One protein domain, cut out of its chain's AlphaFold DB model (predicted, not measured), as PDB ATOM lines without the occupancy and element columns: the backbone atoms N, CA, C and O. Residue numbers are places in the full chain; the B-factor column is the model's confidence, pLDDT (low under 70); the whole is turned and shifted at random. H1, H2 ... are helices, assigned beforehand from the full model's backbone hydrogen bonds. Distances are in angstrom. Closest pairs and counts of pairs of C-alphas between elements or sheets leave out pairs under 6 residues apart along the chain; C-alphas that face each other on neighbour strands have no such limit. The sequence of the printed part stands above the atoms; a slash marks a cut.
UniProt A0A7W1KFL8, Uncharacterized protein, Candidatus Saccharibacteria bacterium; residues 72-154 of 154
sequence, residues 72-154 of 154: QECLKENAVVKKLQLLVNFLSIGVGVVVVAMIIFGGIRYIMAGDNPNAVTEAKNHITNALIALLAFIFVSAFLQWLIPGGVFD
ATOM      1  N   GLN A  72     324.651 322.603 292.112       62.81
ATOM      2  CA  GLN A  72     323.854 323.654 292.741       62.81
ATOM      3  C   GLN A  72     322.590 324.002 291.932       62.81
ATOM      4  O   GLN A  72     321.565 324.315 292.537       62.81
ATOM      5  N   GLU A  73     322.605 323.979 290.596       64.12
ATOM      6  CA  GLU A  73     321.383 324.158 289.785       64.12
ATOM      7  C   GLU A  73     320.393 323.002 289.987       64.12
ATOM      8  O   GLU A  73     319.214 323.243 290.248       64.12
ATOM      9  N   CYS A  74     320.877 321.757 289.980       66.00
ATOM     10  CA  CYS A  74     320.051 320.574 290.247       66.00
ATOM     11  C   CYS A  74     319.467 320.593 291.672       66.00
ATOM     12  O   CYS A  74     318.300 320.256 291.884       66.00
ATOM     13  N   LEU A  75     320.235 321.066 292.659       68.44
ATOM     14  CA  LEU A  75     319.732 321.308 294.011       68.44
ATOM     15  C   LEU A  75     318.684 322.433 294.043       68.44
ATOM     16  O   LEU A  75     317.653 322.248 294.680       68.44
ATOM     17  N   LYS A  76     318.853 323.549 293.316       63.91
ATOM     18  CA  LYS A  76     317.818 324.607 293.212       63.91
ATOM     19  C   LYS A  76     316.524 324.123 292.522       63.91
ATOM     20  O   LYS A  76     315.454 324.656 292.825       63.91
ATOM     21  N   GLU A  77     316.575 323.102 291.660       69.12
ATOM     22  CA  GLU A  77     315.375 322.463 291.077       69.12
ATOM     23  C   GLU A  77     314.590 321.591 292.081       69.12
ATOM     24  O   GLU A  77     313.390 321.368 291.888       69.12
ATOM     25  N   ASN A  78     315.206 321.132 293.178       73.25
ATOM     26  CA  ASN A  78     314.533 320.294 294.175       73.25
ATOM     27  C   ASN A  78     313.448 321.065 294.944       73.25
ATOM     28  O   ASN A  78     313.669 322.168 295.451       73.25
ATOM     29  N   ALA A  79     312.275 320.446 295.119       69.38
ATOM     30  CA  ALA A  79     311.121 321.076 295.768       69.38
ATOM     31  C   ALA A  79     311.407 321.548 297.211       69.38
ATOM     32  O   ALA A  79     310.937 322.616 297.608       69.38
ATOM     33  N   VAL A  80     312.213 320.794 297.970       78.75
ATOM     34  CA  VAL A  80     312.624 321.133 299.347       78.75
ATOM     35  C   VAL A  80     313.507 322.383 299.367       78.75
ATOM     36  O   VAL A  80     313.199 323.349 300.065       78.75
ATOM     37  N   VAL A  81     314.559 322.416 298.545       76.75
ATOM     38  CA  VAL A  81     315.473 323.566 298.441       76.75
ATOM     39  C   VAL A  81     314.723 324.801 297.948       76.75
ATOM     40  O   VAL A  81     314.895 325.885 298.495       76.75
ATOM     41  N   LYS A  82     313.807 324.642 296.988       75.38
ATOM     42  CA  LYS A  82     312.953 325.723 296.479       75.38
ATOM     43  C   LYS A  82     312.009 326.294 297.542       75.38
ATOM     44  O   LYS A  82     311.771 327.501 297.548       75.38
ATOM     45  N   LYS A  83     311.491 325.466 298.458       75.56
ATOM     46  CA  LYS A  83     310.711 325.917 299.628       75.56
ATOM     47  C   LYS A  83     311.585 326.693 300.615       75.56
ATOM     48  O   LYS A  83     311.161 327.755 301.059       75.56
ATOM     49  N   LEU A  84     312.793 326.205 300.908       82.75
ATOM     50  CA  LEU A  84     313.744 326.869 301.808       82.75
ATOM     51  C   LEU A  84     314.238 328.206 301.237       82.75
ATOM     52  O   LEU A  84     314.137 329.220 301.916       82.75
ATOM     53  N   GLN A  85     314.670 328.246 299.975       75.88
ATOM     54  CA  GLN A  85     315.040 329.477 299.265       75.88
ATOM     55  C   GLN A  85     313.892 330.494 299.240       75.88
ATOM     56  O   GLN A  85     314.111 331.674 299.505       75.88
ATOM     57  N   LEU A  86     312.656 330.051 298.975       76.38
ATOM     58  CA  LEU A  86     311.490 330.935 299.006       76.38
ATOM     59  C   LEU A  86     311.210 331.466 300.420       76.38
ATOM     60  O   LEU A  86     310.914 332.648 300.555       76.38
ATOM     61  N   LEU A  87     311.336 330.631 301.456       80.75
ATOM     62  CA  LEU A  87     311.154 331.037 302.851       80.75
ATOM     63  C   LEU A  87     312.244 332.015 303.312       80.75
ATOM     64  O   LEU A  87     311.914 333.044 303.887       80.75
ATOM     65  N   VAL A  88     313.518 331.732 303.029       82.25
ATOM     66  CA  VAL A  88     314.666 332.562 303.435       82.25
ATOM     67  C   VAL A  88     314.671 333.904 302.707       82.25
ATOM     68  O   VAL A  88     314.809 334.937 303.353       82.25
ATOM     69  N   ASN A  89     314.446 333.922 301.390       76.50
ATOM     70  CA  ASN A  89     314.343 335.168 300.622       76.50
ATOM     71  C   ASN A  89     313.147 336.014 301.101       76.50
ATOM     72  O   ASN A  89     313.260 337.222 301.311       76.50
ATOM     73  N   PHE A  90     312.006 335.367 301.360       79.19
ATOM     74  CA  PHE A  90     310.831 336.047 301.892       79.19
ATOM     75  C   PHE A  90     311.057 336.603 303.312       79.19
ATOM     76  O   PHE A  90     310.694 337.748 303.581       79.19
ATOM     77  N   LEU A  91     311.701 335.837 304.199       80.38
ATOM     78  CA  LEU A  91     312.040 336.266 305.557       80.38
ATOM     79  C   LEU A  91     313.076 337.399 305.548       80.38
ATOM     80  O   LEU A  91     312.909 338.368 306.276       80.38
ATOM     81  N   SER A  92     314.098 337.325 304.693       78.31
ATOM     82  CA  SER A  92     315.145 338.347 304.565       78.31
ATOM     83  C   SER A  92     314.570 339.704 304.141       78.31
ATOM     84  O   SER A  92     314.778 340.709 304.827       78.31
ATOM     85  N   ILE A  93     313.753 339.731 303.080       76.75
ATOM     86  CA  ILE A  93     313.069 340.957 302.635       76.75
ATOM     87  C   ILE A  93     312.055 341.434 303.690       76.75
ATOM     88  O   ILE A  93     311.938 342.636 303.932       76.75
ATOM     89  N   GLY A  94     311.338 340.510 304.338       81.06
ATOM     90  CA  GLY A  94     310.375 340.825 305.394       81.06
ATOM     91  C   GLY A  94     311.016 341.511 306.603       81.06
ATOM     92  O   GLY A  94     310.568 342.584 307.006       81.06
ATOM     93  N   VAL A  95     312.095 340.939 307.145       80.75
ATOM     94  CA  VAL A  95     312.810 341.491 308.307       80.75
ATOM     95  C   VAL A  95     313.412 342.858 307.985       80.75
ATOM     96  O   VAL A  95     313.274 343.773 308.794       80.75
ATOM     97  N   GLY A  96     313.979 343.053 306.787       78.50
ATOM     98  CA  GLY A  96     314.494 344.359 306.363       78.50
ATOM     99  C   GLY A  96     313.442 345.477 306.428       78.50
ATOM    100  O   GLY A  96     313.722 346.565 306.929       78.50
ATOM    101  N   VAL A  97     312.205 345.202 305.997       82.44
ATOM    102  CA  VAL A  97     311.095 346.174 306.071       82.44
ATOM    103  C   VAL A  97     310.629 346.401 307.515       82.44
ATOM    104  O   VAL A  97     310.366 347.543 307.897       82.44
ATOM    105  N   VAL A  98     310.549 345.345 308.335       81.31
ATOM    106  CA  VAL A  98     310.122 345.443 309.745       81.31
ATOM    107  C   VAL A  98     311.106 346.266 310.581       81.31
ATOM    108  O   VAL A  98     310.676 347.116 311.360       81.31
ATOM    109  N   VAL A  99     312.417 346.079 310.388       77.69
ATOM    110  CA  VAL A  99     313.458 346.844 311.099       77.69
ATOM    111  C   VAL A  99     313.366 348.337 310.775       77.69
ATOM    112  O   VAL A  99     313.353 349.160 311.689       77.69
ATOM    113  N   VAL A 100     313.218 348.703 309.495       81.75
ATOM    114  CA  VAL A 100     313.061 350.111 309.084       81.75
ATOM    115  C   VAL A 100     311.796 350.733 309.685       81.75
ATOM    116  O   VAL A 100     311.848 351.854 310.191       81.75
ATOM    117  N   ALA A 101     310.673 350.006 309.699       81.19
ATOM    118  CA  ALA A 101     309.435 350.486 310.311       81.19
ATOM    119  C   ALA A 101     309.587 350.736 311.826       81.19
ATOM    120  O   ALA A 101     309.151 351.776 312.322       81.19
ATOM    121  N   MET A 102     310.250 349.827 312.549       72.69
ATOM    122  CA  MET A 102     310.502 349.969 313.989       72.69
ATOM    123  C   MET A 102     311.374 351.185 314.330       72.69
ATOM    124  O   MET A 102     311.056 351.911 315.272       72.69
ATOM    125  N   ILE A 103     312.416 351.468 313.540       79.88
ATOM    126  CA  ILE A 103     313.264 352.661 313.729       79.88
ATOM    127  C   ILE A 103     312.441 353.948 313.578       79.88
ATOM    128  O   ILE A 103     312.558 354.852 314.406       79.88
ATOM    129  N   ILE A 104     311.579 354.029 312.557       84.12
ATOM    130  CA  ILE A 104     310.756 355.221 312.296       84.12
ATOM    131  C   ILE A 104     309.771 355.470 313.451       84.12
ATOM    132  O   ILE A 104     309.695 356.587 313.963       84.12
ATOM    133  N   PHE A 105     309.055 354.437 313.910       70.50
ATOM    134  CA  PHE A 105     308.117 354.569 315.033       70.50
ATOM    135  C   PHE A 105     308.818 354.910 316.358       70.50
ATOM    136  O   PHE A 105     308.323 355.760 317.104       70.50
ATOM    137  N   GLY A 106     309.979 354.308 316.639       67.06
ATOM    138  CA  GLY A 106     310.791 354.640 317.814       67.06
ATOM    139  C   GLY A 106     311.294 356.087 317.792       67.06
ATOM    140  O   GLY A 106     311.179 356.796 318.792       67.06
ATOM    141  N   GLY A 107     311.771 356.557 316.634       71.25
ATOM    142  CA  GLY A 107     312.249 357.930 316.445       71.25
ATOM    143  C   GLY A 107     311.166 358.988 316.675       71.25
ATOM    144  O   GLY A 107     311.402 359.959 317.391       71.25
ATOM    145  N   ILE A 108     309.955 358.778 316.148       77.50
ATOM    146  CA  ILE A 108     308.820 359.692 316.376       77.50
ATOM    147  C   ILE A 108     308.479 359.761 317.872       77.50
ATOM    148  O   ILE A 108     308.309 360.848 318.422       77.50
ATOM    149  N   ARG A 109     308.428 358.613 318.560       65.00
ATOM    150  CA  ARG A 109     308.078 358.553 319.989       65.00
ATOM    151  C   ARG A 109     309.136 359.196 320.895       65.00
ATOM    152  O   ARG A 109     308.774 359.747 321.928       65.00
ATOM    153  N   TYR A 110     310.409 359.175 320.490       63.56
ATOM    154  CA  TYR A 110     311.504 359.860 321.185       63.56
ATOM    155  C   TYR A 110     311.373 361.389 321.127       63.56
ATOM    156  O   TYR A 110     311.472 362.055 322.153       63.56
ATOM    157  N   ILE A 111     311.096 361.945 319.942       72.44
ATOM    158  CA  ILE A 111     310.995 363.403 319.735       72.44
ATOM    159  C   ILE A 111     309.782 363.993 320.481       72.44
ATOM    160  O   ILE A 111     309.831 365.128 320.949       72.44
ATOM    161  N   MET A 112     308.713 363.211 320.659       67.06
ATOM    162  CA  MET A 112     307.483 363.637 321.347       67.06
ATOM    163  C   MET A 112     307.573 363.622 322.892       67.06
ATOM    164  O   MET A 112     306.624 364.036 323.551       67.06
ATOM    165  N   ALA A 113     308.676 363.161 323.496       60.62
ATOM    166  CA  ALA A 113     308.803 362.966 324.952       60.62
ATOM    167  C   ALA A 113     309.289 364.207 325.746       60.62
ATOM    168  O   ALA A 113     309.713 364.075 326.895       60.62
ATOM    169  N   GLY A 114     309.253 365.395 325.133       61.44
ATOM    170  CA  GLY A 114     310.186 366.514 325.353       61.44
ATOM    171  C   GLY A 114     310.377 367.143 326.745       61.44
ATOM    172  O   GLY A 114     311.258 367.989 326.847       61.44
ATOM    173  N   ASP A 115     309.628 366.771 327.789       61.12
ATOM    174  CA  ASP A 115     309.732 367.404 329.126       61.12
ATOM    175  C   ASP A 115     309.622 366.434 330.327       61.12
ATOM    176  O   ASP A 115     309.677 366.845 331.481       61.12
ATOM    177  N   ASN A 116     309.484 365.119 330.108       67.50
ATOM    178  CA  ASN A 116     309.382 364.161 331.221       67.50
ATOM    179  C   ASN A 116     310.687 363.360 331.391       67.50
ATOM    180  O   ASN A 116     310.877 362.370 330.680       67.50
ATOM    181  N   PRO A 117     311.589 363.704 332.337       61.78
ATOM    182  CA  PRO A 117     312.901 363.055 332.457       61.78
ATOM    183  C   PRO A 117     312.805 361.556 332.775       61.78
ATOM    184  O   PRO A 117     313.653 360.775 332.335       61.78
ATOM    185  N   ASN A 118     311.737 361.132 333.459       65.69
ATOM    186  CA  ASN A 118     311.462 359.718 333.715       65.69
ATOM    187  C   ASN A 118     311.088 358.981 332.413       65.69
ATOM    188  O   ASN A 118     311.660 357.940 332.099       65.69
ATOM    189  N   ALA A 119     310.216 359.575 331.588       60.78
ATOM    190  CA  ALA A 119     309.852 359.026 330.279       60.78
ATOM    191  C   ALA A 119     311.022 359.051 329.280       60.78
ATOM    192  O   ALA A 119     311.150 358.135 328.474       60.78
ATOM    193  N   VAL A 120     311.904 360.053 329.347       63.28
ATOM    194  CA  VAL A 120     313.133 360.122 328.537       63.28
ATOM    195  C   VAL A 120     314.141 359.048 328.955       63.28
ATOM    196  O   VAL A 120     314.824 358.496 328.095       63.28
ATOM    197  N   THR A 121     314.235 358.717 330.244       66.75
ATOM    198  CA  THR A 121     315.134 357.658 330.741       66.75
ATOM    199  C   THR A 121     314.631 356.271 330.336       66.75
ATOM    200  O   THR A 121     315.387 355.492 329.756       66.75
ATOM    201  N   GLU A 122     313.333 356.006 330.509       65.69
ATOM    202  CA  GLU A 122     312.676 354.790 330.009       65.69
ATOM    203  C   GLU A 122     312.787 354.667 328.478       65.69
ATOM    204  O   GLU A 122     313.188 353.625 327.955       65.69
ATOM    205  N   ALA A 123     312.530 355.750 327.734       61.44
ATOM    206  CA  ALA A 123     312.672 355.765 326.278       61.44
ATOM    207  C   ALA A 123     314.120 355.518 325.829       61.44
ATOM    208  O   ALA A 123     314.334 354.786 324.864       61.44
ATOM    209  N   LYS A 124     315.121 356.071 326.532       66.81
ATOM    210  CA  LYS A 124     316.542 355.803 326.257       66.81
ATOM    211  C   LYS A 124     316.877 354.326 326.428       66.81
ATOM    212  O   LYS A 124     317.445 353.763 325.498       66.81
ATOM    213  N   ASN A 125     316.470 353.698 327.535       72.19
ATOM    214  CA  ASN A 125     316.644 352.254 327.749       72.19
ATOM    215  C   ASN A 125     315.976 351.424 326.643       72.19
ATOM    216  O   ASN A 125     316.529 350.428 326.174       72.19
ATOM    217  N   HIS A 126     314.796 351.842 326.184       69.25
ATOM    218  CA  HIS A 126     314.099 351.139 325.113       69.25
ATOM    219  C   HIS A 126     314.822 351.279 323.760       69.25
ATOM    220  O   HIS A 126     314.918 350.304 323.013       69.25
ATOM    221  N   ILE A 127     315.391 352.457 323.475       73.06
ATOM    222  CA  ILE A 127     316.190 352.732 322.272       73.06
ATOM    223  C   ILE A 127     317.515 351.966 322.294       73.06
ATOM    224  O   ILE A 127     317.853 351.363 321.279       73.06
ATOM    225  N   THR A 128     318.257 351.925 323.408       75.75
ATOM    226  CA  THR A 128     319.494 351.125 323.492       75.75
ATOM    227  C   THR A 128     319.214 349.638 323.328       75.75
ATOM    228  O   THR A 128     319.922 348.985 322.566       75.75
ATOM    229  N   ASN A 129     318.147 349.106 323.932       73.50
ATOM    230  CA  ASN A 129     317.758 347.705 323.739       73.50
ATOM    231  C   ASN A 129     317.365 347.404 322.278       73.50
ATOM    232  O   ASN A 129     317.769 346.375 321.734       73.50
ATOM    233  N   ALA A 130     316.653 348.316 321.607       74.50
ATOM    234  CA  ALA A 130     316.360 348.200 320.176       74.50
ATOM    235  C   ALA A 130     317.631 348.284 319.305       74.50
ATOM    236  O   ALA A 130     317.756 347.551 318.322       74.50
ATOM    237  N   LEU A 131     318.600 349.126 319.685       82.88
ATOM    238  CA  LEU A 131     319.898 349.233 319.015       82.88
ATOM    239  C   LEU A 131     320.716 347.943 319.166       82.88
ATOM    240  O   LEU A 131     321.285 347.470 318.186       82.88
ATOM    241  N   ILE A 132     320.731 347.348 320.366       85.19
ATOM    242  CA  ILE A 132     321.367 346.050 320.638       85.19
ATOM    243  C   ILE A 132     320.736 344.956 319.771       85.19
ATOM    244  O   ILE A 132     321.469 344.174 319.171       85.19
ATOM    245  N   ALA A 133     319.406 344.923 319.634       73.31
ATOM    246  CA  ALA A 133     318.722 343.939 318.793       73.31
ATOM    247  C   ALA A 133     319.077 344.095 317.300       73.31
ATOM    248  O   ALA A 133     319.342 343.104 316.619       73.31
ATOM    249  N   LEU A 134     319.145 345.334 316.799       83.94
ATOM    250  CA  LEU A 134     319.582 345.632 315.432       83.94
ATOM    251  C   LEU A 134     321.045 345.223 315.200       83.94
ATOM    252  O   LEU A 134     321.362 344.595 314.190       83.94
ATOM    253  N   LEU A 135     321.929 345.540 316.148       86.25
ATOM    254  CA  LEU A 135     323.351 345.213 316.069       86.25
ATOM    255  C   LEU A 135     323.577 343.693 316.129       86.25
ATOM    256  O   LEU A 135     324.345 343.157 315.334       86.25
ATOM    257  N   ALA A 136     322.856 342.997 317.012       86.94
ATOM    258  CA  ALA A 136     322.874 341.543 317.132       86.94
ATOM    259  C   ALA A 136     322.348 340.855 315.865       86.94
ATOM    260  O   ALA A 136     322.943 339.878 315.424       86.94
ATOM    261  N   PHE A 137     321.294 341.379 315.227       78.69
ATOM    262  CA  PHE A 137     320.799 340.843 313.955       78.69
ATOM    263  C   PHE A 137     321.853 340.942 312.842       78.69
ATOM    264  O   PHE A 137     322.096 339.964 312.132       78.69
ATOM    265  N   ILE A 138     322.531 342.090 312.728       84.81
ATOM    266  CA  ILE A 138     323.644 342.272 311.782       84.81
ATOM    267  C   ILE A 138     324.777 341.287 312.104       84.81
ATOM    268  O   ILE A 138     325.226 340.572 311.207       84.81
ATOM    269  N   PHE A 139     325.184 341.176 313.372       88.81
ATOM    270  CA  PHE A 139     326.221 340.236 313.811       88.81
ATOM    271  C   PHE A 139     325.876 338.777 313.502       88.81
ATOM    272  O   PHE A 139     326.711 338.064 312.953       88.81
ATOM    273  N   VAL A 140     324.648 338.338 313.787       84.81
ATOM    274  CA  VAL A 140     324.167 336.985 313.465       84.81
ATOM    275  C   VAL A 140     324.181 336.761 311.954       84.81
ATOM    276  O   VAL A 140     324.685 335.735 311.504       84.81
ATOM    277  N   SER A 141     323.717 337.724 311.150       71.62
ATOM    278  CA  SER A 141     323.743 337.595 309.686       71.62
ATOM    279  C   SER A 141     325.169 337.449 309.131       71.62
ATOM    280  O   SER A 141     325.416 336.576 308.300       71.62
ATOM    281  N   ALA A 142     326.130 338.219 309.655       82.31
ATOM    282  CA  ALA A 142     327.541 338.120 309.289       82.31
ATOM    283  C   ALA A 142     328.184 336.811 309.786       82.31
ATOM    284  O   ALA A 142     328.966 336.194 309.065       82.31
ATOM    285  N   PHE A 143     327.822 336.351 310.984       85.75
ATOM    286  CA  PHE A 143     328.321 335.103 311.559       85.75
ATOM    287  C   PHE A 143     327.820 333.870 310.794       85.75
ATOM    288  O   PHE A 143     328.598 332.951 310.557       85.75
ATOM    289  N   LEU A 144     326.568 333.863 310.320       81.69
ATOM    290  CA  LEU A 144     326.064 332.820 309.415       81.69
ATOM    291  C   LEU A 144     326.795 332.841 308.063       81.69
ATOM    292  O   LEU A 144     327.115 331.780 307.529       81.69
ATOM    293  N   GLN A 145     327.101 334.028 307.532       78.25
ATOM    294  CA  GLN A 145     327.881 334.182 306.299       78.25
ATOM    295  C   GLN A 145     329.323 333.657 306.450       78.25
ATOM    296  O   GLN A 145     329.893 333.140 305.492       78.25
ATOM    297  N   TRP A 146     329.902 333.774 307.650       84.00
ATOM    298  CA  TRP A 146     331.224 333.245 308.003       84.00
ATOM    299  C   TRP A 146     331.210 331.728 308.249       84.00
ATOM    300  O   TRP A 146     332.106 331.021 307.794       84.00
ATOM    301  N   LEU A 147     330.171 331.217 308.918       81.56
ATOM    302  CA  LEU A 147     330.012 329.796 309.244       81.56
ATOM    303  C   LEU A 147     329.638 328.935 308.022       81.56
ATOM    304  O   LEU A 147     329.881 327.730 308.028       81.56
ATOM    305  N   ILE A 148     329.071 329.541 306.972       77.50
ATOM    306  CA  ILE A 148     328.731 328.884 305.701       77.50
ATOM    307  C   ILE A 148     329.620 329.451 304.573       77.50
ATOM    308  O   ILE A 148     329.153 330.275 303.774       77.50
ATOM    309  N   PRO A 149     330.891 329.008 304.454       56.69
ATOM    310  CA  PRO A 149     331.756 329.348 303.326       56.69
ATOM    311  C   PRO A 149     331.220 328.690 302.042       56.69
ATOM    312  O   PRO A 149     331.584 327.573 301.681       56.69
ATOM    313  N   GLY A 150     330.295 329.381 301.377       61.75
ATOM    314  CA  GLY A 150     329.546 328.875 300.221       61.75
ATOM    315  C   GLY A 150     328.330 329.725 299.831       61.75
ATOM    316  O   GLY A 150     327.942 329.709 298.670       61.75
ATOM    317  N   GLY A 151     327.793 330.526 300.761       58.94
ATOM    318  CA  GLY A 151     326.816 331.584 300.472       58.94
ATOM    319  C   GLY A 151     325.347 331.143 300.362       58.94
ATOM    320  O   GLY A 151     325.007 330.120 299.778       58.94
ATOM    321  N   VAL A 152     324.454 331.971 300.916       59.00
ATOM    322  CA  VAL A 152     322.981 331.821 300.833       59.00
ATOM    323  C   VAL A 152     322.358 332.836 299.846       59.00
ATOM    324  O   VAL A 152     321.155 332.807 299.593       59.00
ATOM    325  N   PHE A 153     323.179 333.718 299.259       55.06
ATOM    326  CA  PHE A 153     322.765 334.875 298.448       55.06
ATOM    327  C   PHE A 153     323.274 334.850 296.982       55.06
ATOM    328  O   PHE A 153     323.387 335.908 296.369       55.06
ATOM    329  N   ASP A 154     323.548 333.660 296.428       49.25
ATOM    330  CA  ASP A 154     323.831 333.387 294.994       49.25
ATOM    331  C   ASP A 154     322.735 332.452 294.432       49.25
ATOM    332  O   ASP A 154     322.252 331.575 295.192       49.25
TER     333      ASP A 154
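AT A GLANCE: This is residues 72 to 154 of the 154 residues of an uncharacterized protein of Candidatus Saccharibacteria bacterium (UniProt A0A7W1KFL8). You are looking at a long helical hairpin, H2 and H3, that opens from its turn as a narrow V, with short H1 set crosswise at H2's beginning. The tail after H3 folds back toward H1. The 83 printed residues hold three named helices, H1, H2, H3, and no named strand: all helix, extended, radius of gyration of the C-alphas 18.6 A, spans 62 by 21 by 15 A.

IN THESE COORDINATES: Find C-alpha 72 at (323.854, 323.654, 292.741), where H1, residues 72 to 77, begins. H2, residues 79 to 111, runs 48.6 A; H3, residues 117 to 147, runs 44.0 A to C-alpha 147 at (330.012, 329.796, 309.244).

HOW THE PARTS SIT: H1 is close to H2 but not clearly touching, C-alphas 76 and 82 closest at 6.0 A, about perpendicular at 88 degrees. H2, with residues 99 to 110 alone, touches H3, C-alphas 110 and 123 closest at 6.6 A, at a shallow tilt of 24 degrees, opposite ways. H1 and H3 are apart. Every O i to N i+4 pair in H1, H2 and H3 is within hydrogen-bond range.

THE WHOLE: C-alphas 74 and 115, the farthest apart, are 61.7 A apart. The printed part has no cut; both links are tight. Confidence is under 70 in 30 residues, among them 112 to 124.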